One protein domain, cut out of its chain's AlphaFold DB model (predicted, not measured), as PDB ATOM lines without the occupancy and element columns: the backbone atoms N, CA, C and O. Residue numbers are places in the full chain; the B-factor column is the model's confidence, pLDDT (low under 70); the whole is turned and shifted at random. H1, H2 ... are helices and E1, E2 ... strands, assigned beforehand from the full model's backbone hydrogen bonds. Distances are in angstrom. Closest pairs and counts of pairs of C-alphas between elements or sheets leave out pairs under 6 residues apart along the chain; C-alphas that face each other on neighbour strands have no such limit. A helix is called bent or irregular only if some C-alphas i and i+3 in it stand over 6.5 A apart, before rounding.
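What this domain is: This is residues 67 to 222 of the 227 residues of an uncharacterized protein of Wenzhouxiangella sp. XN201 (UniProt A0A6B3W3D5). A strongly twisted sheet of five strands, E1 to E5, curls round one helix, H1, while a separate small sheet, E6 to E8, sits off beyond the edge strand E2. A long stretch with little named structure, holding only the short helix H2, joins the two sheets. The printed part has 156 residues, with two named helices and eight named strands in the order E1 H1 E2 E3 E4 E5 H2 E6 E7 E8. The sheets run E1 E5 E4 E3 E2 and E6 E7 E8, both antiparallel, and the class is mixed, helices and strands. The whole is compact, with a radius of gyration of the C-alphas of 15.7 A and spans of 46 by 40 by 30 A.

Where its parts are: E1, residues 67 to 76, starts with C-alpha 67 at (51.404, 24.273, 51.711), measures 24.1 A and bends by 69 degrees at residue 73. H1, residues 81 to 95, is 20.8 A long and irregular, but only just: C-alphas 87 and 90 are 6.8 A apart. E2 is residues 100 to 106, E3 118 to 125 at 23.2 A, E4 130 to 138 at 27.1 A, and E5 147 to 156 at 30.5 A, ending with C-alpha 156 at (43.707, 33.212, 54.549). H2 is residues 177 to 183, at 8.9 A. E6 is residues 196 to 201, E7 207 to 213, and E8 216 to 221, with C-alpha 221 at (27.626, 17.096, 33.261).

How they stand to each other: H1 is on one face of the five-stranded sheet, in two layers, a helix layer over a sheet. Its closest C-alphas to E3 are those of Ala 84 and Trp 119, 6.8 A; E1 and H1 are near each other. E1 pairs with E5 through N 70 and O 150, 2.8 A. E2 to E5 form a meander, each strand the antiparallel neighbour of the one before: N 105 and O 120 are 2.7 A apart, N 121 and O 134 2.7 A, N 133 and O 153 2.8 A. E6 to E8 form another, with N 198 and O 210 at 2.8 A and N 218 and O 211 at 2.7 A. Within hydrogen-bond range are 8 of 11 O i to N i+4 pairs in H1 and 1 of 3 in H2, where 2 of 4 O i to N i+3 pairs are. H2 is not on either sheet, and E2 and E6 are apart.

The domain as a whole: The C-alphas of Lys 161 and Ser 204, the two farthest apart, are 46.3 A apart. The printed part has no cut. The links E2 to E3, E5 to H2 and H2 to E6 are long. Mean pLDDT of the printed part is 70.8; residues 158 to 201 and 206 to 222 are among those under 70.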
ATOM      1  N   GLN A  67      51.032  24.845  53.004       89.56
ATOM      2  CA  GLN A  67      51.404  24.273  51.711       89.56
ATOM      3  C   GLN A  67      51.831  22.820  51.868       89.56
ATOM      4  O   GLN A  67      52.324  22.426  52.927       89.56
ATOM      5  N   GLY A  68      51.653  22.029  50.817       89.50
ATOM      6  CA  GLY A  68      52.040  20.628  50.825       89.50
ATOM      7  C   GLY A  68      52.150  20.037  49.430       89.50
ATOM      8  O   GLY A  68      51.789  20.659  48.429       89.50
ATOM      9  N   ALA A  69      52.693  18.829  49.385       93.06
ATOM     10  CA  ALA A  69      52.804  18.033  48.180       93.06
ATOM     11  C   ALA A  69      52.615  16.555  48.523       93.06
ATOM     12  O   ALA A  69      52.981  16.105  49.612       93.06
ATOM     13  N   ARG A  70      52.039  15.798  47.592       93.00
ATOM     14  CA  ARG A  70      51.819  14.362  47.723       93.00
ATOM     15  C   ARG A  70      51.895  13.690  46.360       93.00
ATOM     16  O   ARG A  70      51.288  14.137  45.394       93.00
ATOM     17  N   GLU A  71      52.575  12.555  46.330       91.94
ATOM     18  CA  GLU A  71      52.598  11.675  45.169       91.94
ATOM     19  C   GLU A  71      51.316  10.838  45.082       91.94
ATOM     20  O   GLU A  71      50.819  10.313  46.088       91.94
ATOM     21  N   LEU A  72      50.804  10.673  43.863       89.94
ATOM     22  CA  LEU A  72      49.635   9.861  43.524       89.94
ATOM     23  C   LEU A  72      50.077   8.679  42.641       89.94
ATOM     24  O   LEU A  72      49.844   8.666  41.435       89.94
ATOM     25  N   PRO A  73      50.742   7.664  43.226       73.19
ATOM     26  CA  PRO A  73      51.408   6.598  42.472       73.19
ATOM     27  C   PRO A  73      50.457   5.635  41.746       73.19
ATOM     28  O   PRO A  73      50.924   4.785  41.001       73.19
ATOM     29  N   GLN A  74      49.146   5.717  41.990       74.44
ATOM     30  CA  GLN A  74      48.151   4.824  41.381       74.44
ATOM     31  C   GLN A  74      47.503   5.406  40.121       74.44
ATOM     32  O   GLN A  74      46.721   4.714  39.473       74.44
ATOM     33  N   THR A  75      47.804   6.657  39.774       71.31
ATOM     34  CA  THR A  75      47.242   7.313  38.595       71.31
ATOM     35  C   THR A  75      48.336   7.487  37.562       71.31
ATOM     36  O   THR A  75      49.312   8.185  37.815       71.31
ATOM     37  N   VAL A  76      48.159   6.821  36.427       77.81
ATOM     38  CA  VAL A  76      49.140   6.705  35.353       77.81
ATOM     39  C   VAL A  76      48.601   7.462  34.138       77.81
ATOM     40  O   VAL A  76      47.475   7.201  33.705       77.81
ATOM     41  N   GLY A  77      49.388   8.405  33.620       82.38
ATOM     42  CA  GLY A  77      49.082   9.155  32.402       82.38
ATOM     43  C   GLY A  77      48.083  10.316  32.554       82.38
ATOM     44  O   GLY A  77      47.719  10.710  33.668       82.38
ATOM     45  N   PRO A  78      47.671  10.934  31.427       87.50
ATOM     46  CA  PRO A  78      46.766  12.082  31.415       87.50
ATOM     47  C   PRO A  78      45.387  11.733  31.973       87.50
ATOM     48  O   PRO A  78      44.833  10.659  31.709       87.50
ATOM     49  N   VAL A  79      44.779  12.669  32.690       87.62
ATOM     50  CA  VAL A  79      43.458  12.497  33.306       87.62
ATOM     51  C   VAL A  79      42.480  13.542  32.798       87.62
ATOM     52  O   VAL A  79      42.870  14.639  32.398       87.62
ATOM     53  N   THR A  80      41.198  13.198  32.803       82.38
ATOM     54  CA  THR A  80      40.117  14.161  32.571       82.38
ATOM     55  C   THR A  80      40.001  15.138  33.743       82.38
ATOM     56  O   THR A  80      40.399  14.825  34.868       82.38
ATOM     57  N   ALA A  81      39.358  16.291  33.522       80.56
ATOM     58  CA  ALA A  81      39.047  17.254  34.587       80.56
ATOM     59  C   ALA A  81      38.325  16.597  35.776       80.56
ATOM     60  O   ALA A  81      38.550  16.948  36.933       80.56
ATOM     61  N   ARG A  82      37.445  15.628  35.484       79.69
ATOM     62  CA  ARG A  82      36.657  14.921  36.492       79.69
ATOM     63  C   ARG A  82      37.523  14.024  37.367       79.69
ATOM     64  O   ARG A  82      37.422  14.095  38.586       79.69
ATOM     65  N   GLU A  83      38.357  13.200  36.745       85.44
ATOM     66  CA  GLU A  83      39.285  12.318  37.455       85.44
ATOM     67  C   GLU A  83      40.284  13.138  38.276       85.44
ATOM     68  O   GLU A  83      40.513  12.845  39.445       85.44
ATOM     69  N   ALA A  84      40.811  14.221  37.698       89.62
ATOM     70  CA  ALA A  84      41.674  15.169  38.387       89.62
ATOM     71  C   ALA A  84      40.983  15.790  39.617       89.62
ATOM     72  O   ALA A  84      41.562  15.830  40.705       89.62
ATOM     73  N   LEU A  85      39.718  16.206  39.486       85.69
ATOM     74  CA  LEU A  85      38.940  16.723  40.610       85.69
ATOM     75  C   LEU A  85      38.718  15.656  41.688       85.69
ATOM     76  O   LEU A  85      38.893  15.948  42.867       85.69
ATOM     77  N   ASP A  86      38.365  14.425  41.310       87.88
ATOM     78  CA  ASP A  86      38.159  13.326  42.261       87.88
ATOM     79  C   ASP A  86      39.454  12.995  43.042       87.88
ATOM     80  O   ASP A  86      39.380  12.590  44.204       87.88
ATOM     81  N   LEU A  87      40.634  13.235  42.454       92.94
ATOM     82  CA  LEU A  87      41.935  13.093  43.120       92.94
ATOM     83  C   LEU A  87      42.251  14.238  44.096       92.94
ATOM     84  O   LEU A  87      42.818  13.988  45.161       92.94
ATOM     85  N   VAL A  88      41.887  15.478  43.759       92.62
ATOM     86  CA  VAL A  88      42.161  16.669  44.587       92.62
ATOM     87  C   VAL A  88      41.130  16.858  45.700       92.62
ATOM     88  O   VAL A  88      41.463  17.322  46.793       92.62
ATOM     89  N   ASN A  89      39.874  16.481  45.456       90.19
ATOM     90  CA  ASN A  89      38.755  16.742  46.357       90.19
ATOM     91  C   ASN A  89      38.968  16.223  47.796       90.19
ATOM     92  O   ASN A  89      38.642  16.959  48.726       90.19
ATOM     93  N   PRO A  90      39.566  15.039  48.047       93.12
ATOM     94  CA  PRO A  90      39.896  14.610  49.406       93.12
ATOM     95  C   PRO A  90      40.789  15.602  50.160       93.12
ATOM     96  O   PRO A  90      40.538  15.869  51.331       93.12
ATOM     97  N   ALA A  91      41.780  16.202  49.496       92.44
ATOM     98  CA  ALA A  91      42.673  17.178  50.120       92.44
ATOM     99  C   ALA A  91      41.989  18.535  50.358       92.44
ATOM    100  O   ALA A  91      42.299  19.221  51.330       92.44
ATOM    101  N   ALA A  92      41.042  18.932  49.503       91.50
ATOM    102  CA  ALA A  92      40.184  20.091  49.764       91.50
ATOM    103  C   ALA A  92      39.236  19.833  50.945       91.50
ATOM    104  O   ALA A  92      39.045  20.703  51.798       91.50
ATOM    105  N   LEU A  93      38.698  18.613  51.033       92.81
ATOM    106  CA  LEU A  93      37.870  18.182  52.149       92.81
ATOM    107  C   LEU A  93      38.671  18.153  53.448       92.81
ATOM    108  O   LEU A  93      38.193  18.670  54.436       92.81
ATOM    109  N   GLU A  94      39.918  17.692  53.487       92.06
ATOM    110  CA  GLU A  94      40.738  17.772  54.714       92.06
ATOM    111  C   GLU A  94      40.854  19.200  55.293       92.06
ATOM    112  O   GLU A  94      41.041  19.379  56.499       92.06
ATOM    113  N   VAL A  95      40.693  20.231  54.457       90.19
ATOM    114  CA  VAL A  95      40.707  21.636  54.878       90.19
ATOM    115  C   VAL A  95      39.341  22.101  55.385       90.19
ATOM    116  O   VAL A  95      39.278  22.806  56.398       90.19
ATOM    117  N   SER A  96      38.247  21.755  54.703       90.75
ATOM    118  CA  SER A  96      36.889  22.199  55.043       90.75
ATOM    119  C   SER A  96      35.841  21.175  54.626       90.75
ATOM    120  O   SER A  96      35.972  20.558  53.577       90.75
ATOM    121  N   LYS A  97      34.770  21.017  55.417       89.06
ATOM    122  CA  LYS A  97      33.680  20.063  55.116       89.06
ATOM    123  C   LYS A  97      32.913  20.414  53.849       89.06
ATOM    124  O   LYS A  97      32.403  19.525  53.178       89.06
ATOM    125  N   GLU A  98      32.823  21.705  53.560       87.38
ATOM    126  CA  GLU A  98      32.051  22.255  52.450       87.38
ATOM    127  C   GLU A  98      32.964  23.151  51.604       87.38
ATOM    128  O   GLU A  98      32.829  24.379  51.613       87.38
ATOM    129  N   PRO A  99      33.963  22.565  50.919       89.31
ATOM    130  CA  PRO A  99      34.810  23.322  50.027       89.31
ATOM    131  C   PRO A  99      33.982  23.711  48.800       89.31
ATOM    132  O   PRO A  99      33.269  22.896  48.214       89.31
ATOM    133  N   VAL A 100      34.074  24.973  48.408       82.56
ATOM    134  CA  VAL A 100      33.408  25.494  47.216       82.56
ATOM    135  C   VAL A 100      34.455  25.572  46.120       82.56
ATOM    136  O   VAL A 100      35.388  26.364  46.225       82.56
ATOM    137  N   LEU A 101      34.335  24.737  45.093       81.81
ATOM    138  CA  LEU A 101      35.186  24.842  43.911       81.81
ATOM    139  C   LEU A 101      34.893  26.170  43.197       81.81
ATOM    140  O   LEU A 101      33.729  26.520  43.035       81.81
ATOM    141  N   LEU A 102      35.952  26.905  42.859       68.44
ATOM    142  CA  LEU A 102      35.906  28.199  42.171       68.44
ATOM    143  C   LEU A 102      36.640  28.208  40.821       68.44
ATOM    144  O   LEU A 102      36.622  29.194  40.089       68.44
ATOM    145  N   LEU A 103      37.489  27.222  40.559       66.12
ATOM    146  CA  LEU A 103      38.296  27.219  39.347       66.12
ATOM    147  C   LEU A 103      38.794  25.816  39.080       66.12
ATOM    148  O   LEU A 103      39.226  25.128  40.005       66.12
ATOM    149  N   ILE A 104      38.816  25.457  37.810       72.38
ATOM    150  CA  ILE A 104      39.579  24.338  37.271       72.38
ATOM    151  C   ILE A 104      40.405  24.939  36.138       72.38
ATOM    152  O   ILE A 104      39.869  25.791  35.460       72.38
ATOM    153  N   SER A 105      41.649  24.541  35.893       73.62
ATOM    154  CA  SER A 105      42.412  24.868  34.676       73.62
ATOM    155  C   SER A 105      43.216  23.661  34.214       73.62
ATOM    156  O   SER A 105      43.543  22.833  35.054       73.62
ATOM    157  N   SER A 106      43.563  23.558  32.933       75.50
ATOM    158  CA  SER A 106      44.571  22.616  32.437       75.50
ATOM    159  C   SER A 106      45.777  23.375  31.889       75.50
ATOM    160  O   SER A 106      45.770  24.605  31.846       75.50
ATOM    161  N   GLY A 107      46.831  22.660  31.503       67.38
ATOM    162  CA  GLY A 107      47.849  23.219  30.619       67.38
ATOM    163  C   GLY A 107      47.379  23.230  29.159       67.38
ATOM    164  O   GLY A 107      46.225  22.921  28.840       67.38
ATOM    165  N   THR A 108      48.298  23.555  28.250       71.88
ATOM    166  CA  THR A 108      48.110  23.435  26.790       71.88
ATOM    167  C   THR A 108      48.205  21.984  26.294       71.88
ATOM    168  O   THR A 108      48.167  21.732  25.095       71.88
ATOM    169  N   ASP A 109      48.361  21.026  27.205       78.00
ATOM    170  CA  ASP A 109      48.594  19.599  26.976       78.00
ATOM    171  C   ASP A 109      47.300  18.769  26.923       78.00
ATOM    172  O   ASP A 109      47.340  17.540  27.002       78.00
ATOM    173  N   ILE A 110      46.140  19.421  26.797       80.25
ATOM    174  CA  ILE A 110      44.856  18.729  26.690       80.25
ATOM    175  C   ILE A 110      44.710  18.047  25.324       80.25
ATOM    176  O   ILE A 110      44.855  18.662  24.267       80.25
ATOM    177  N   ASN A 111      44.411  16.752  25.344       80.38
ATOM    178  CA  ASN A 111      44.248  15.946  24.140       80.38
ATOM    179  C   ASN A 111      42.792  15.938  23.623       80.38
ATOM    180  O   ASN A 111      41.888  16.532  24.215       80.38
ATOM    181  N   ALA A 112      42.551  15.241  22.507       74.31
ATOM    182  CA  ALA A 112      41.233  15.173  21.865       74.31
ATOM    183  C   ALA A 112      40.151  14.511  22.740       74.31
ATOM    184  O   ALA A 112      38.960  14.751  22.540       74.31
ATOM    185  N   GLU A 113      40.554  13.701  23.719       75.94
ATOM    186  CA  GLU A 113      39.677  13.060  24.697       75.94
ATOM    187  C   GLU A 113      39.430  13.932  25.942       75.94
ATOM    188  O   GLU A 113      38.777  13.485  26.886       75.94
ATOM    189  N   GLY A 114      39.942  15.169  25.971       72.19
ATOM    190  CA  GLY A 114      39.795  16.084  27.104       72.19
ATOM    191  C   GLY A 114      40.662  15.715  28.310       72.19
ATOM    192  O   GLY A 114      40.322  16.057  29.445       72.19
ATOM    193  N   ARG A 115      41.754  14.977  28.086       84.88
ATOM    194  CA  ARG A 115      42.700  14.553  29.122       84.88
ATOM    195  C   ARG A 115      43.944  15.426  29.066       84.88
ATOM    196  O   ARG A 115      44.459  15.668  27.983       84.88
ATOM    197  N   ALA A 116      44.433  15.845  30.225       85.56
ATOM    198  CA  ALA A 116      45.669  16.610  30.368       85.56
ATOM    199  C   ALA A 116      46.555  15.975  31.448       85.56
ATOM    200  O   ALA A 116      46.056  15.330  32.379       85.56
ATOM    201  N   GLY A 117      47.867  16.127  31.303       88.06
ATOM    202  CA  GLY A 117      48.856  15.792  32.326       88.06
ATOM    203  C   GLY A 117      48.940  16.849  33.429       88.06
ATOM    204  O   GLY A 117      49.408  16.540  34.525       88.06
ATOM    205  N   THR A 118      48.435  18.058  33.166       88.56
ATOM    206  CA  THR A 118      48.400  19.160  34.131       88.56
ATOM    207  C   THR A 118      46.982  19.658  34.394       88.56
ATOM    208  O   THR A 118      46.244  19.975  33.460       88.56
ATOM    209  N   TRP A 119      46.619  19.786  35.674       87.75
ATOM    210  CA  TRP A 119      45.382  20.424  36.130       87.75
ATOM    211  C   TRP A 119      45.627  21.342  37.324       87.75
ATOM    212  O   TRP A 119      46.410  21.023  38.210       87.75
ATOM    213  N   HIS A 120      44.890  22.441  37.412       86.06
ATOM    214  CA  HIS A 120      44.897  23.367  38.538       86.06
ATOM    215  C   HIS A 120      43.480  23.557  39.066       86.06
ATOM    216  O   HIS A 120      42.532  23.598  38.291       86.06
ATOM    217  N   PHE A 121      43.319  23.706  40.375       85.75
ATOM    218  CA  PHE A 121      42.032  23.903  41.029       85.75
ATOM    219  C   PHE A 121      42.124  25.025  42.048       85.75
ATOM    220  O   PHE A 121      43.119  25.126  42.766       85.75
ATOM    221  N   VAL A 122      41.069  25.825  42.169       83.88
ATOM    222  CA  VAL A 122      40.922  26.790  43.263       83.88
ATOM    223  C   VAL A 122      39.662  26.469  44.039       83.88
ATOM    224  O   VAL A 122      38.587  26.353  43.465       83.88
ATOM    225  N   PHE A 123      39.788  26.376  45.356       84.81
ATOM    226  CA  PHE A 123      38.685  26.217  46.286       84.81
ATOM    227  C   PHE A 123      38.575  27.437  47.194       84.81
ATOM    228  O   PHE A 123      39.570  28.028  47.614       84.81
ATOM    229  N   HIS A 124      37.349  27.780  47.553       83.81
ATOM    230  CA  HIS A 124      37.021  28.663  48.654       83.81
ATOM    231  C   HIS A 124      36.525  27.833  49.829       83.81
ATOM    232  O   HIS A 124      35.749  26.893  49.672       83.81
ATOM    233  N   PHE A 125      36.967  28.206  51.022       87.25
ATOM    234  CA  PHE A 125      36.615  27.550  52.270       87.25
ATOM    235  C   PHE A 125      35.894  28.566  53.168       87.25
ATOM    236  O   PHE A 125      36.541  29.188  54.018       87.25
ATOM    237  N   PRO A 126      34.571  28.771  52.999       81.62
ATOM    238  CA  PRO A 126      33.830  29.813  53.714       81.62
ATOM    239  C   PRO A 126      33.970  29.701  55.234       81.62
ATOM    240  O   PRO A 126      34.316  30.675  55.897       81.62
ATOM    241  N   ALA A 127      33.812  28.487  55.769       86.56
ATOM    242  CA  ALA A 127      33.932  28.207  57.200       86.56
ATOM    243  C   ALA A 127      35.348  28.443  57.754       86.56
ATOM    244  O   ALA A 127      35.536  28.501  58.960       86.56
ATOM    245  N   ARG A 128      36.359  28.561  56.887       86.81
ATOM    246  CA  ARG A 128      37.764  28.772  57.264       86.81
ATOM    247  C   ARG A 128      38.276  30.161  56.890       86.81
ATOM    248  O   ARG A 128      39.448  30.437  57.140       86.81
ATOM    249  N   LEU A 129      37.426  31.004  56.288       86.44
ATOM    250  CA  LEU A 129      37.782  32.308  55.717       86.44
ATOM    251  C   LEU A 129      39.069  32.229  54.885       86.44
ATOM    252  O   LEU A 129      39.988  33.026  55.059       86.44
ATOM    253  N   ALA A 130      39.153  31.220  54.018       87.06
ATOM    254  CA  ALA A 130      40.375  30.870  53.305       87.06
ATOM    255  C   ALA A 130      40.101  30.465  51.857       87.06
ATOM    256  O   ALA A 130      38.966  30.172  51.478       87.06
ATOM    257  N   GLN A 131      41.162  30.419  51.059       86.62
ATOM    258  CA  GLN A 131      41.161  29.881  49.702       86.62
ATOM    259  C   GLN A 131      42.338  28.925  49.519       86.62
ATOM    260  O   GLN A 131      43.387  29.109  50.135       86.62
ATOM    261  N   GLY A 132      42.169  27.901  48.690       86.38
ATOM    262  CA  GLY A 132      43.195  26.909  48.393       86.38
ATOM    263  C   GLY A 132      43.400  26.752  46.904       86.38
ATOM    264  O   GLY A 132      42.429  26.600  46.177       86.38
ATOM    265  N   ALA A 133      44.649  26.757  46.466       88.25
ATOM    266  CA  ALA A 133      45.032  26.378  45.120       88.25
ATOM    267  C   ALA A 133      45.703  25.008  45.144       88.25
ATOM    268  O   ALA A 133      46.519  24.734  46.025       88.25
ATOM    269  N   TYR A 134      45.355  24.167  44.182       92.12
ATOM    270  CA  TYR A 134      45.846  22.805  44.044       92.12
ATOM    271  C   TYR A 134      46.312  22.607  42.609       92.12
ATOM    272  O   TYR A 134      45.640  23.058  41.688       92.12
ATOM    273  N   SER A 135      47.422  21.911  42.419       91.00
ATOM    274  CA  SER A 135      47.927  21.529  41.104       91.00
ATOM    275  C   SER A 135      48.135  20.024  41.067       91.00
ATOM    276  O   SER A 135      48.616  19.439  42.036       91.00
ATOM    277  N   LEU A 136      47.785  19.410  39.948       92.00
ATOM    278  CA  LEU A 136      48.161  18.062  39.561       92.00
ATOM    279  C   LEU A 136      49.074  18.170  38.354       92.00
ATOM    280  O   LEU A 136      48.710  18.803  37.371       92.00
ATOM    281  N   GLU A 137      50.237  17.545  38.442       91.88
ATOM    282  CA  GLU A 137      51.253  17.558  37.394       91.88
ATOM    283  C   GLU A 137      51.750  16.130  37.179       91.88
ATOM    284  O   GLU A 137      51.978  15.394  38.146       91.88
ATOM    285  N   GLN A 138      51.949  15.726  35.927       89.69
ATOM    286  CA  GLN A 138      52.739  14.533  35.627       89.69
ATOM    287  C   GLN A 138      54.180  14.734  36.087       89.69
ATOM    288  O   GLN A 138      54.768  15.798  35.895       89.69
ATOM    289  N   ARG A 139      54.755  13.705  36.716       84.75
ATOM    290  CA  ARG A 139      56.130  13.779  37.231       84.75
ATOM    291  C   ARG A 139      57.165  13.904  36.128       84.75
ATOM    292  O   ARG A 139      58.169  14.584  36.317       84.75
ATOM    293  N   ASP A 140      56.930  13.197  35.037       80.94
ATOM    294  CA  ASP A 140      57.820  13.140  33.896       80.94
ATOM    295  C   ASP A 140      56.960  13.066  32.637       80.94
ATOM    296  O   ASP A 140      56.346  12.038  32.352       80.94
ATOM    297  N   ALA A 141      56.874  14.185  31.923       73.75
ATOM    298  CA  ALA A 141      56.076  14.288  30.706       73.75
ATOM    299  C   ALA A 141      56.622  13.405  29.567       73.75
ATOM    300  O   ALA A 141      55.921  13.192  28.582       73.75
ATOM    301  N   GLU A 142      57.854  12.895  29.684       77.50
ATOM    302  CA  GLU A 142      58.463  11.994  28.699       77.50
ATOM    303  C   GLU A 142      58.182  10.513  29.002       77.50
ATOM    304  O   GLU A 142      58.426   9.649  28.158       77.50
ATOM    305  N   VAL A 143      57.665  10.204  30.195       76.19
ATOM    306  CA  VAL A 143      57.341   8.841  30.619       76.19
ATOM    307  C   VAL A 143      55.830   8.726  30.769       76.19
ATOM    308  O   VAL A 143      55.263   9.191  31.757       76.19
ATOM    309  N   ASP A 144      55.193   8.043  29.813       67.31
ATOM    310  CA  ASP A 144      53.734   7.823  29.766       67.31
ATOM    311  C   ASP A 144      53.168   7.255  31.081       67.31
ATOM    312  O   ASP A 144      52.022   7.531  31.447       67.31
ATOM    313  N   ASP A 145      54.001   6.520  31.827       70.25
ATOM    314  CA  ASP A 145      53.639   5.904  33.099       70.25
ATOM    315  C   ASP A 145      54.066   6.695  34.350       70.25
ATOM    316  O   ASP A 145      54.071   6.167  35.471       70.25
ATOM    317  N   SER A 146      54.449   7.965  34.202       78.12
ATOM    318  CA  SER A 146      54.815   8.786  35.350       78.12
ATOM    319  C   SER A 146      53.576   9.073  36.205       78.12
ATOM    320  O   SER A 146      52.562   9.606  35.755       78.12
ATOM    321  N   GLY A 147      53.624   8.652  37.472       88.06
ATOM    322  CA  GLY A 147      52.534   8.918  38.408       88.06
ATOM    323  C   GLY A 147      52.330  10.421  38.612       88.06
ATOM    324  O   GLY A 147      53.294  11.188  38.566       88.06
ATOM    325  N   LEU A 148      51.105  10.847  38.915       91.56
ATOM    326  CA  LEU A 148      50.816  12.263  39.171       91.56
ATOM    327  C   LEU A 148      51.408  12.744  40.506       91.56
ATOM    328  O   LEU A 148      51.471  11.995  41.487       91.56
ATOM    329  N   ARG A 149      51.777  14.024  40.563       93.69
ATOM    330  CA  ARG A 149      52.115  14.759  41.783       93.69
ATOM    331  C   ARG A 149      51.051  15.813  42.039       93.69
ATOM    332  O   ARG A 149      50.789  16.655  41.188       93.69
ATOM    333  N   MET A 150      50.481  15.797  43.238       94.75
ATOM    334  CA  MET A 150      49.618  16.865  43.722       94.75
ATOM    335  C   MET A 150      50.426  17.843  44.567       94.75
ATOM    336  O   MET A 150      51.130  17.429  45.488       94.75
ATOM    337  N   THR A 151      50.288  19.137  44.313       92.94
ATOM    338  CA  THR A 151      50.777  20.207  45.188       92.94
ATOM    339  C   THR A 151      49.617  21.109  45.578       92.94
ATOM    340  O   THR A 151      48.617  21.188  44.866       92.94
ATOM    341  N   TRP A 152      49.694  21.749  46.740       93.44
ATOM    342  CA  TRP A 152      48.657  22.682  47.162       93.44
ATOM    343  C   TRP A 152      49.184  23.779  48.069       93.44
ATOM    344  O   TRP A 152      50.203  23.637  48.750       93.44
ATOM    345  N   ARG A 153      48.422  24.869  48.110       88.50
ATOM    346  CA  ARG A 153      48.628  26.016  48.982       88.50
ATOM    347  C   ARG A 153      47.283  26.572  49.421       88.50
ATOM    348  O   ARG A 153      46.479  26.974  48.590       88.50
ATOM    349  N   VAL A 154      47.066  26.669  50.724       87.81
ATOM    350  CA  VAL A 154      45.886  27.273  51.346       87.81
ATOM    351  C   VAL A 154      46.301  28.548  52.056       87.81
ATOM    352  O   VAL A 154      47.253  28.544  52.828       87.81
ATOM    353  N   SER A 155      45.601  29.644  51.785       83.56
ATOM    354  CA  SER A 155      45.902  30.967  52.331       83.56
ATOM    355  C   SER A 155      44.654  31.588  52.969       83.56
ATOM    356  O   SER A 155      43.544  31.352  52.476       83.56
ATOM    357  N   PRO A 156      44.798  32.384  54.047       83.25
ATOM    358  CA  PRO A 156      43.707  33.212  54.549       83.25
ATOM    359  C   PRO A 156      43.170  34.121  53.447       83.25
ATOM    360  O   PRO A 156      43.941  34.662  52.659       83.25
ATOM    361  N   ARG A 157      41.852  34.324  53.429       71.00
ATOM    362  CA  ARG A 157      41.187  35.243  52.502       71.00
ATOM    363  C   ARG A 157      41.405  36.697  52.894       71.00
ATOM    364  O   ARG A 157      41.385  37.548  52.024       71.00
ATOM    365  N   ILE A 158      41.620  36.987  54.173       66.56
ATOM    366  CA  ILE A 158      41.909  38.334  54.666       66.56
ATOM    367  C   ILE A 158      43.304  38.301  55.283       66.56
ATOM    368  O   ILE A 158      43.555  37.506  56.187       66.56
ATOM    369  N   ASP A 159      44.227  39.124  54.784       62.22
ATOM    370  CA  ASP A 159      45.578  39.198  55.337       62.22
ATOM    371  C   ASP A 159      45.574  39.781  56.766       62.22
ATOM    372  O   ASP A 159      44.589  40.358  57.233       62.22
ATOM    373  N   ALA A 160      46.701  39.682  57.479       56.75
ATOM    374  CA  ALA A 160      46.846  40.240  58.832       56.75
ATOM    375  C   ALA A 160      46.595  41.766  58.915       56.75
ATOM    376  O   ALA A 160      46.559  42.330  60.008       56.75
ATOM    377  N   LYS A 161      46.447  42.446  57.770       58.19
ATOM    378  CA  LYS A 161      46.190  43.883  57.635       58.19
ATOM    379  C   LYS A 161      44.741  44.183  57.228       58.19
ATOM    380  O   LYS A 161      44.423  45.348  56.993       58.19
ATOM    381  N   GLY A 162      43.865  43.177  57.171       60.12
ATOM    382  CA  GLY A 162      42.440  43.353  56.896       60.12
ATOM    383  C   GLY A 162      42.090  43.539  55.418       60.12
ATOM    384  O   GLY A 162      40.974  43.959  55.123       60.12
ATOM    385  N   LYS A 163      43.013  43.272  54.486       57.91
ATOM    386  CA  LYS A 163      42.720  43.305  53.047       57.91
ATOM    387  C   LYS A 163      42.348  41.914  52.562       57.91
ATOM    388  O   LYS A 163      42.983  40.953  52.985       57.91
ATOM    389  N   ASP A 164      41.381  41.822  51.647       58.22
ATOM    390  CA  ASP A 164      41.179  40.596  50.873       58.22
ATOM    391  C   ASP A 164      42.525  40.240  50.223       58.22
ATOM    392  O   ASP A 164      43.040  40.964  49.366       58.22
ATOM    393  N   ALA A 165      43.132  39.158  50.697       53.94
ATOM    394  CA  ALA A 165      44.287  38.535  50.097       53.94
ATOM    395  C   ALA A 165      43.808  37.930  48.777       53.94
ATOM    396  O   ALA A 165      43.415  36.767  48.702       53.94
ATOM    397  N   ALA A 166      43.771  38.767  47.740       50.62
ATOM    398  CA  ALA A 166      43.575  38.321  46.375       50.62
ATOM    399  C   ALA A 166      44.620  37.241  46.078       50.62
ATOM    400  O   ALA A 166      45.786  37.398  46.441       50.62
ATOM    401  N   LEU A 167      44.215  36.147  45.439       50.53
ATOM    402  CA  LEU A 167      45.155  35.167  44.906       50.53
ATOM    403  C   LEU A 167      45.915  35.796  43.726       50.53
ATOM    404  O   LEU A 167      45.283  36.161  42.736       50.53
ATOM    405  N   PRO A 168      47.256  35.848  43.759       50.59
ATOM    406  CA  PRO A 168      48.017  35.653  42.537       50.59
ATOM    407  C   PRO A 168      48.863  34.386  42.673       50.59
ATOM    408  O   PRO A 168      49.601  34.215  43.643       50.59
ATOM    409  N   LEU A 169      48.758  33.501  41.686       48.94
ATOM    410  CA  LEU A 169      49.627  32.329  41.558       48.94
ATOM    411  C   LEU A 169      50.312  32.236  40.185       48.94
ATOM    412  O   LEU A 169      50.862  31.193  39.886       48.94
ATOM    413  N   ASP A 170      50.291  33.290  39.359       43.16
ATOM    414  CA  ASP A 170      50.612  33.195  37.920       43.16
ATOM    415  C   ASP A 170      49.753  32.111  37.222       43.16
ATOM    416  O   ASP A 170      50.211  31.190  36.568       43.16
ATOM    417  N   PHE A 171      48.443  32.218  37.432       55.25
ATOM    418  CA  PHE A 171      47.359  31.722  36.576       55.25
ATOM    419  C   PHE A 171      47.684  31.967  35.073       55.25
ATOM    420  O   PHE A 171      48.126  33.047  34.701       55.25
ATOM    421  N   ILE A 172      47.523  31.004  34.175       40.31
ATOM    422  CA  ILE A 172      48.681  30.809  33.289       40.31
ATOM    423  C   ILE A 172      49.109  31.958  32.348       40.31
ATOM    424  O   ILE A 172      50.313  32.091  32.255       40.31
ATOM    425  N   ASP A 173      48.286  32.879  31.796       40.06
ATOM    426  CA  ASP A 173      48.881  33.982  30.980       40.06
ATOM    427  C   ASP A 173      48.140  35.348  30.846       40.06
ATOM    428  O   ASP A 173      48.521  36.181  30.024       40.06
ATOM    429  N   SER A 174      47.097  35.677  31.626       40.84
ATOM    430  CA  SER A 174      46.279  36.917  31.416       40.84
ATOM    431  C   SER A 174      46.203  37.901  32.603       40.84
ATOM    432  O   SER A 174      45.264  37.855  33.392       40.84
ATOM    433  N   PRO A 175      47.134  38.853  32.763       43.94
ATOM    434  CA  PRO A 175      47.487  39.504  34.033       43.94
ATOM    435  C   PRO A 175      46.412  40.242  34.844       43.94
ATOM    436  O   PRO A 175      46.726  40.669  35.954       43.94
ATOM    437  N   LYS A 176      45.191  40.493  34.349       36.97
ATOM    438  CA  LYS A 176      44.128  41.220  35.084       36.97
ATOM    439  C   LYS A 176      42.882  40.388  35.456       36.97
ATOM    440  O   LYS A 176      42.077  40.826  36.254       36.97
ATOM    441  N   ALA A 177      42.710  39.163  34.975       41.78
ATOM    442  CA  ALA A 177      41.472  38.398  35.201       41.78
ATOM    443  C   ALA A 177      41.611  37.276  36.244       41.78
ATOM    444  O   ALA A 177      40.744  37.121  37.082       41.78
ATOM    445  N   VAL A 178      42.776  36.664  36.363       51.47
ATOM    446  CA  VAL A 178      43.461  36.515  37.666       51.47
ATOM    447  C   VAL A 178      43.157  37.541  38.725       51.47
ATOM    448  O   VAL A 178      43.122  37.214  39.900       51.47
ATOM    449  N   ARG A 179      43.030  38.799  38.318       39.66
ATOM    450  CA  ARG A 179      42.921  39.924  39.233       39.66
ATOM    451  C   ARG A 179      41.458  40.040  39.674       39.66
ATOM    452  O   ARG A 179      41.244  40.411  40.815       39.66
ATOM    453  N   ASP A 180      40.485  39.583  38.866       36.19
ATOM    454  CA  ASP A 180      39.060  39.899  39.075       36.19
ATOM    455  C   ASP A 180      38.053  38.697  38.960       36.19
ATOM    456  O   ASP A 180      36.976  38.750  39.547       36.19
ATOM    457  N   LEU A 181      38.373  37.540  38.349       47.69
ATOM    458  CA  LEU A 181      37.884  36.213  38.835       47.69
ATOM    459  C   LEU A 181      38.383  36.007  40.276       47.69
ATOM    460  O   LEU A 181      37.710  35.418  41.125       47.69
ATOM    461  N   GLY A 182      39.529  36.650  40.517       48.88
ATOM    462  CA  GLY A 182      40.025  37.233  41.754       48.88
ATOM    463  C   GLY A 182      39.228  38.397  42.379       48.88
ATOM    464  O   GLY A 182      39.762  39.061  43.258       48.88
ATOM    465  N   HIS A 183      37.954  38.628  42.054       40.31
ATOM    466  CA  HIS A 183      37.078  39.526  42.822       40.31
ATOM    467  C   HIS A 183      35.780  38.865  43.337       40.31
ATOM    468  O   HIS A 183      35.187  39.436  44.251       40.31
ATOM    469  N   ALA A 184      35.312  37.698  42.843       38.16
ATOM    470  CA  ALA A 184      33.877  37.368  43.015       38.16
ATOM    471  C   ALA A 184      33.386  35.894  43.080       38.16
ATOM    472  O   ALA A 184      32.184  35.704  43.234       38.16
ATOM    473  N   GLY A 185      34.222  34.852  43.026       38.47
ATOM    474  CA  GLY A 185      33.751  33.457  43.228       38.47
ATOM    475  C   GLY A 185      33.480  32.675  41.935       38.47
ATOM    476  O   GLY A 185      32.390  32.153  41.744       38.47
ATOM    477  N   ALA A 186      34.494  32.669  41.070       44.25
ATOM    478  CA  ALA A 186      34.559  32.178  39.690       44.25
ATOM    479  C   ALA A 186      34.289  30.673  39.453       44.25
ATOM    480  O   ALA A 186      34.042  29.946  40.400       44.25
ATOM    481  N   ASP A 187      34.378  30.248  38.177       47.91
ATOM    482  CA  ASP A 187      34.572  28.865  37.688       47.91
ATOM    483  C   ASP A 187      35.084  28.914  36.216       47.91
ATOM    484  O   ASP A 187      34.271  29.189  35.337       47.91
ATOM    485  N   TRP A 188      36.395  28.730  35.919       46.50
ATOM    486  CA  TRP A 188      36.982  28.784  34.540       46.50
ATOM    487  C   TRP A 188      38.386  28.144  34.328       46.50
ATOM    488  O   TRP A 188      39.260  28.388  35.150       46.50
ATOM    489  N   VAL A 189      38.629  27.461  33.179       42.50
ATOM    490  CA  VAL A 189      39.906  26.809  32.727       42.50
ATOM    491  C   VAL A 189      40.592  27.569  31.584       42.50
ATOM    492  O   VAL A 189      39.942  27.837  30.576       42.50
ATOM    493  N   ALA A 190      41.903  27.825  31.692       37.97
ATOM    494  CA  ALA A 190      42.776  28.188  30.572       37.97
ATOM    495  C   ALA A 190      43.384  26.935  29.905       37.97
ATOM    496  O   ALA A 190      43.802  26.013  30.594       37.97
ATOM    497  N   GLY A 191      43.420  26.933  28.572       43.03
ATOM    498  CA  GLY A 191      44.348  26.204  27.695       43.03
ATOM    499  C   GLY A 191      44.920  27.234  26.707       43.03
ATOM    500  O   GLY A 191      44.897  28.416  27.041       43.03
ATOM    501  N   ASP A 192      45.378  26.838  25.510       42.47
ATOM    502  CA  ASP A 192      45.717  27.759  24.388       42.47
ATOM    503  C   ASP A 192      44.690  28.927  24.319       42.47
ATOM    504  O   ASP A 192      43.532  28.683  24.670       42.47
ATOM    505  N   PRO A 193      45.016  30.174  23.898       43.91
ATOM    506  CA  PRO A 193      44.126  31.343  24.015       43.91
ATOM    507  C   PRO A 193      42.732  31.173  23.377       43.91
ATOM    508  O   PRO A 193      41.847  31.994  23.613       43.91
ATOM    509  N   ASP A 194      42.546  30.108  22.600       43.16
ATOM    510  CA  ASP A 194      41.319  29.680  21.938       43.16
ATOM    511  C   ASP A 194      40.477  28.667  22.751       43.16
ATOM    512  O   ASP A 194      39.511  28.108  22.224       43.16
ATOM    513  N   MET A 195      40.830  28.387  24.016       40.44
ATOM    514  CA  MET A 195      40.086  27.482  24.897       40.44
ATOM    515  C   MET A 195      39.297  28.208  25.984       40.44
ATOM    516  O   MET A 195      39.846  28.991  26.759       40.44
ATOM    517  N   THR A 196      38.000  27.896  26.078       47.41
ATOM    518  CA  THR A 196      37.078  28.556  27.006       47.41
ATOM    519  C   THR A 196      36.190  27.577  27.768       47.41
ATOM    520  O   THR A 196      35.328  26.958  27.155       47.41
ATOM    521  N   LEU A 197      36.339  27.436  29.092       46.91
ATOM    522  CA  LEU A 197      35.432  26.608  29.907       46.91
ATOM    523  C   LEU A 197      34.407  27.464  30.653       46.91
ATOM    524  O   LEU A 197      34.759  28.115  31.625       46.91
ATOM    525  N   ALA A 198      33.132  27.393  30.279       52.34
ATOM    526  CA  ALA A 198      32.042  28.087  30.959       52.34
ATOM    527  C   ALA A 198      31.065  27.111  31.626       52.34
ATOM    528  O   ALA A 198      30.772  26.032  31.109       52.34
ATOM    529  N   THR A 199      30.483  27.514  32.756       46.59
ATOM    530  CA  THR A 199      29.284  26.850  33.270       46.59
ATOM    531  C   THR A 199      28.093  27.216  32.384       46.59
ATOM    532  O   THR A 199      27.748  28.384  32.201       46.59
ATOM    533  N   LYS A 200      27.450  26.204  31.798       59.56
ATOM    534  CA  LYS A 200      26.287  26.349  30.919       59.56
ATOM    535  C   LYS A 200      25.095  25.666  31.562       59.56
ATOM    536  O   LYS A 200      25.215  24.591  32.140       59.56
ATOM    537  N   ARG A 201      23.915  26.271  31.459       66.88
ATOM    538  CA  ARG A 201      22.662  25.594  31.802       66.88
ATOM    539  C   ARG A 201      22.055  25.042  30.517       66.88
ATOM    540  O   ARG A 201      21.746  25.807  29.607       66.88
ATOM    541  N   LEU A 202      21.915  23.723  30.430       72.62
ATOM    542  CA  LEU A 202      21.266  23.061  29.301       72.62
ATOM    543  C   LEU A 202      19.760  23.378  29.272       72.62
ATOM    544  O   LEU A 202      19.191  23.733  30.307       72.62
ATOM    545  N   PRO A 203      19.072  23.186  28.128       74.69
ATOM    546  CA  PRO A 203      17.613  23.318  28.047       74.69
ATOM    547  C   PRO A 203      16.852  22.423  29.038       74.69
ATOM    548  O   PRO A 203      15.746  22.758  29.449       74.69
ATOM    549  N   SER A 204      17.460  21.310  29.459       78.06
ATOM    550  CA  SER A 204      16.949  20.426  30.514       78.06
ATOM    551  C   SER A 204      16.957  21.061  31.913       78.06
ATOM    552  O   SER A 204      16.370  20.510  32.839       78.06
ATOM    553  N   GLY A 205      17.635  22.197  32.089       72.56
ATOM    554  CA  GLY A 205      17.874  22.841  33.377       72.56
ATOM    555  C   GLY A 205      19.122  22.335  34.107       72.56
ATOM    556  O   GLY A 205      19.488  22.929  35.123       72.56
ATOM    557  N   GLU A 206      19.779  21.293  33.592       68.88
ATOM    558  CA  GLU A 206      21.037  20.758  34.116       68.88
ATOM    559  C   GLU A 206      22.173  21.770  33.941       68.88
ATOM    560  O   GLU A 206      22.311  22.388  32.884       68.88
ATOM    561  N   VAL A 207      22.976  21.958  34.989       59.66
ATOM    562  CA  VAL A 207      24.204  22.750  34.902       59.66
ATOM    563  C   VAL A 207      25.313  21.817  34.446       59.66
ATOM    564  O   VAL A 207      25.479  20.727  34.987       59.66
ATOM    565  N   VAL A 208      26.051  22.233  33.432       57.66
ATOM    566  CA  VAL A 208      27.136  21.472  32.823       57.66
ATOM    567  C   VAL A 208      28.350  22.371  32.665       57.66
ATOM    568  O   VAL A 208      28.238  23.597  32.611       57.66
ATOM    569  N   TRP A 209      29.511  21.752  32.570       58.03
ATOM    570  CA  TRP A 209      30.734  22.391  32.126       58.03
ATOM    571  C   TRP A 209      30.790  22.335  30.604       58.03
ATOM    572  O   TRP A 209      30.658  21.254  30.039       58.03
ATOM    573  N   ALA A 210      30.943  23.475  29.942       52.62
ATOM    574  CA  ALA A 210      31.092  23.568  28.497       52.62
ATOM    575  C   ALA A 210      32.490  24.096  28.171       52.62
ATOM    576  O   ALA A 210      32.792  25.240  28.493       52.62
ATOM    577  N   THR A 211      33.338  23.263  27.571       55.34
ATOM    578  CA  THR A 211      34.670  23.635  27.085       55.34
ATOM    579  C   THR A 211      34.577  23.921  25.601       55.34
ATOM    580  O   THR A 211      34.277  23.017  24.833       55.34
ATOM    581  N   GLU A 212      34.852  25.136  25.159       50.47
ATOM    582  CA  GLU A 212      35.132  25.406  23.755       50.47
ATOM    583  C   GLU A 212      36.629  25.227  23.514       50.47
ATOM    584  O   GLU A 212      37.446  25.711  24.294       50.47
ATOM    585  N   SER A 213      36.996  24.485  22.477       52.28
ATOM    586  CA  SER A 213      38.376  24.312  22.033       52.28
ATOM    587  C   SER A 213      38.380  24.190  20.517       52.28
ATOM    588  O   SER A 213      37.620  23.393  19.960       52.28
ATOM    589  N   TYR A 214      39.184  25.010  19.835       53.66
ATOM    590  CA  TYR A 214      39.270  25.040  18.368       53.66
ATOM    591  C   TYR A 214      37.894  25.160  17.672       53.66
ATOM    592  O   TYR A 214      37.626  24.493  16.668       53.66
ATOM    593  N   GLY A 215      36.987  25.970  18.233       58.09
ATOM    594  CA  GLY A 215      35.625  26.166  17.714       58.09
ATOM    595  C   GLY A 215      34.683  24.967  17.895       58.09
ATOM    596  O   GLY A 215      33.656  24.881  17.220       58.09
ATOM    597  N   LYS A 216      35.030  24.013  18.769       54.56
ATOM    598  CA  LYS A 216      34.173  22.887  19.157       54.56
ATOM    599  C   LYS A 216      33.827  22.969  20.635       54.56
ATOM    600  O   LYS A 216      34.716  23.081  21.469       54.56
ATOM    601  N   GLU A 217      32.539  22.854  20.943       67.56
ATOM    602  CA  GLU A 217      32.029  22.791  22.314       67.56
ATOM    603  C   GLU A 217      31.986  21.332  22.807       67.56
ATOM    604  O   GLU A 217      31.406  20.456  22.164       67.56
ATOM    605  N   PHE A 218      32.565  21.084  23.977       61.38
ATOM    606  CA  PHE A 218      32.562  19.823  24.708       61.38
ATOM    607  C   PHE A 218      31.797  20.018  26.012       61.38
ATOM    608  O   PHE A 218      32.123  20.903  26.794       61.38
ATOM    609  N   VAL A 219      30.781  19.197  26.270       58.56
ATOM    610  CA  VAL A 219      29.907  19.362  27.437       58.56
ATOM    611  C   VAL A 219      30.087  18.207  28.416       58.56
ATOM    612  O   VAL A 219      29.892  17.051  28.049       58.56
ATOM    613  N   THR A 220      30.406  18.519  29.673       56.56
ATOM    614  CA  THR A 220      30.558  17.553  30.771       56.56
ATOM    615  C   THR A 220      29.533  17.833  31.883       56.56
ATOM    616  O   THR A 220      29.506  18.943  32.419       56.56
ATOM    617  N   PRO A 221      28.678  16.870  32.268       51.31
ATOM    618  CA  PRO A 221      27.626  17.096  33.261       51.31
ATOM    619  C   PRO A 221      28.143  17.289  34.700       51.31
ATOM    620  O   PRO A 221      29.106  16.639  35.118       51.31
ATOM    621  N   PHE A 222      27.465  18.134  35.497       53.19
ATOM    622  CA  PHE A 222      27.679  18.211  36.951       53.19
ATOM    623  C   PHE A 222      27.093  16.967  37.631       53.19
ATOM    624  O   PHE A 222      25.972  16.972  38.137       53.19
TER     625      PHE A 222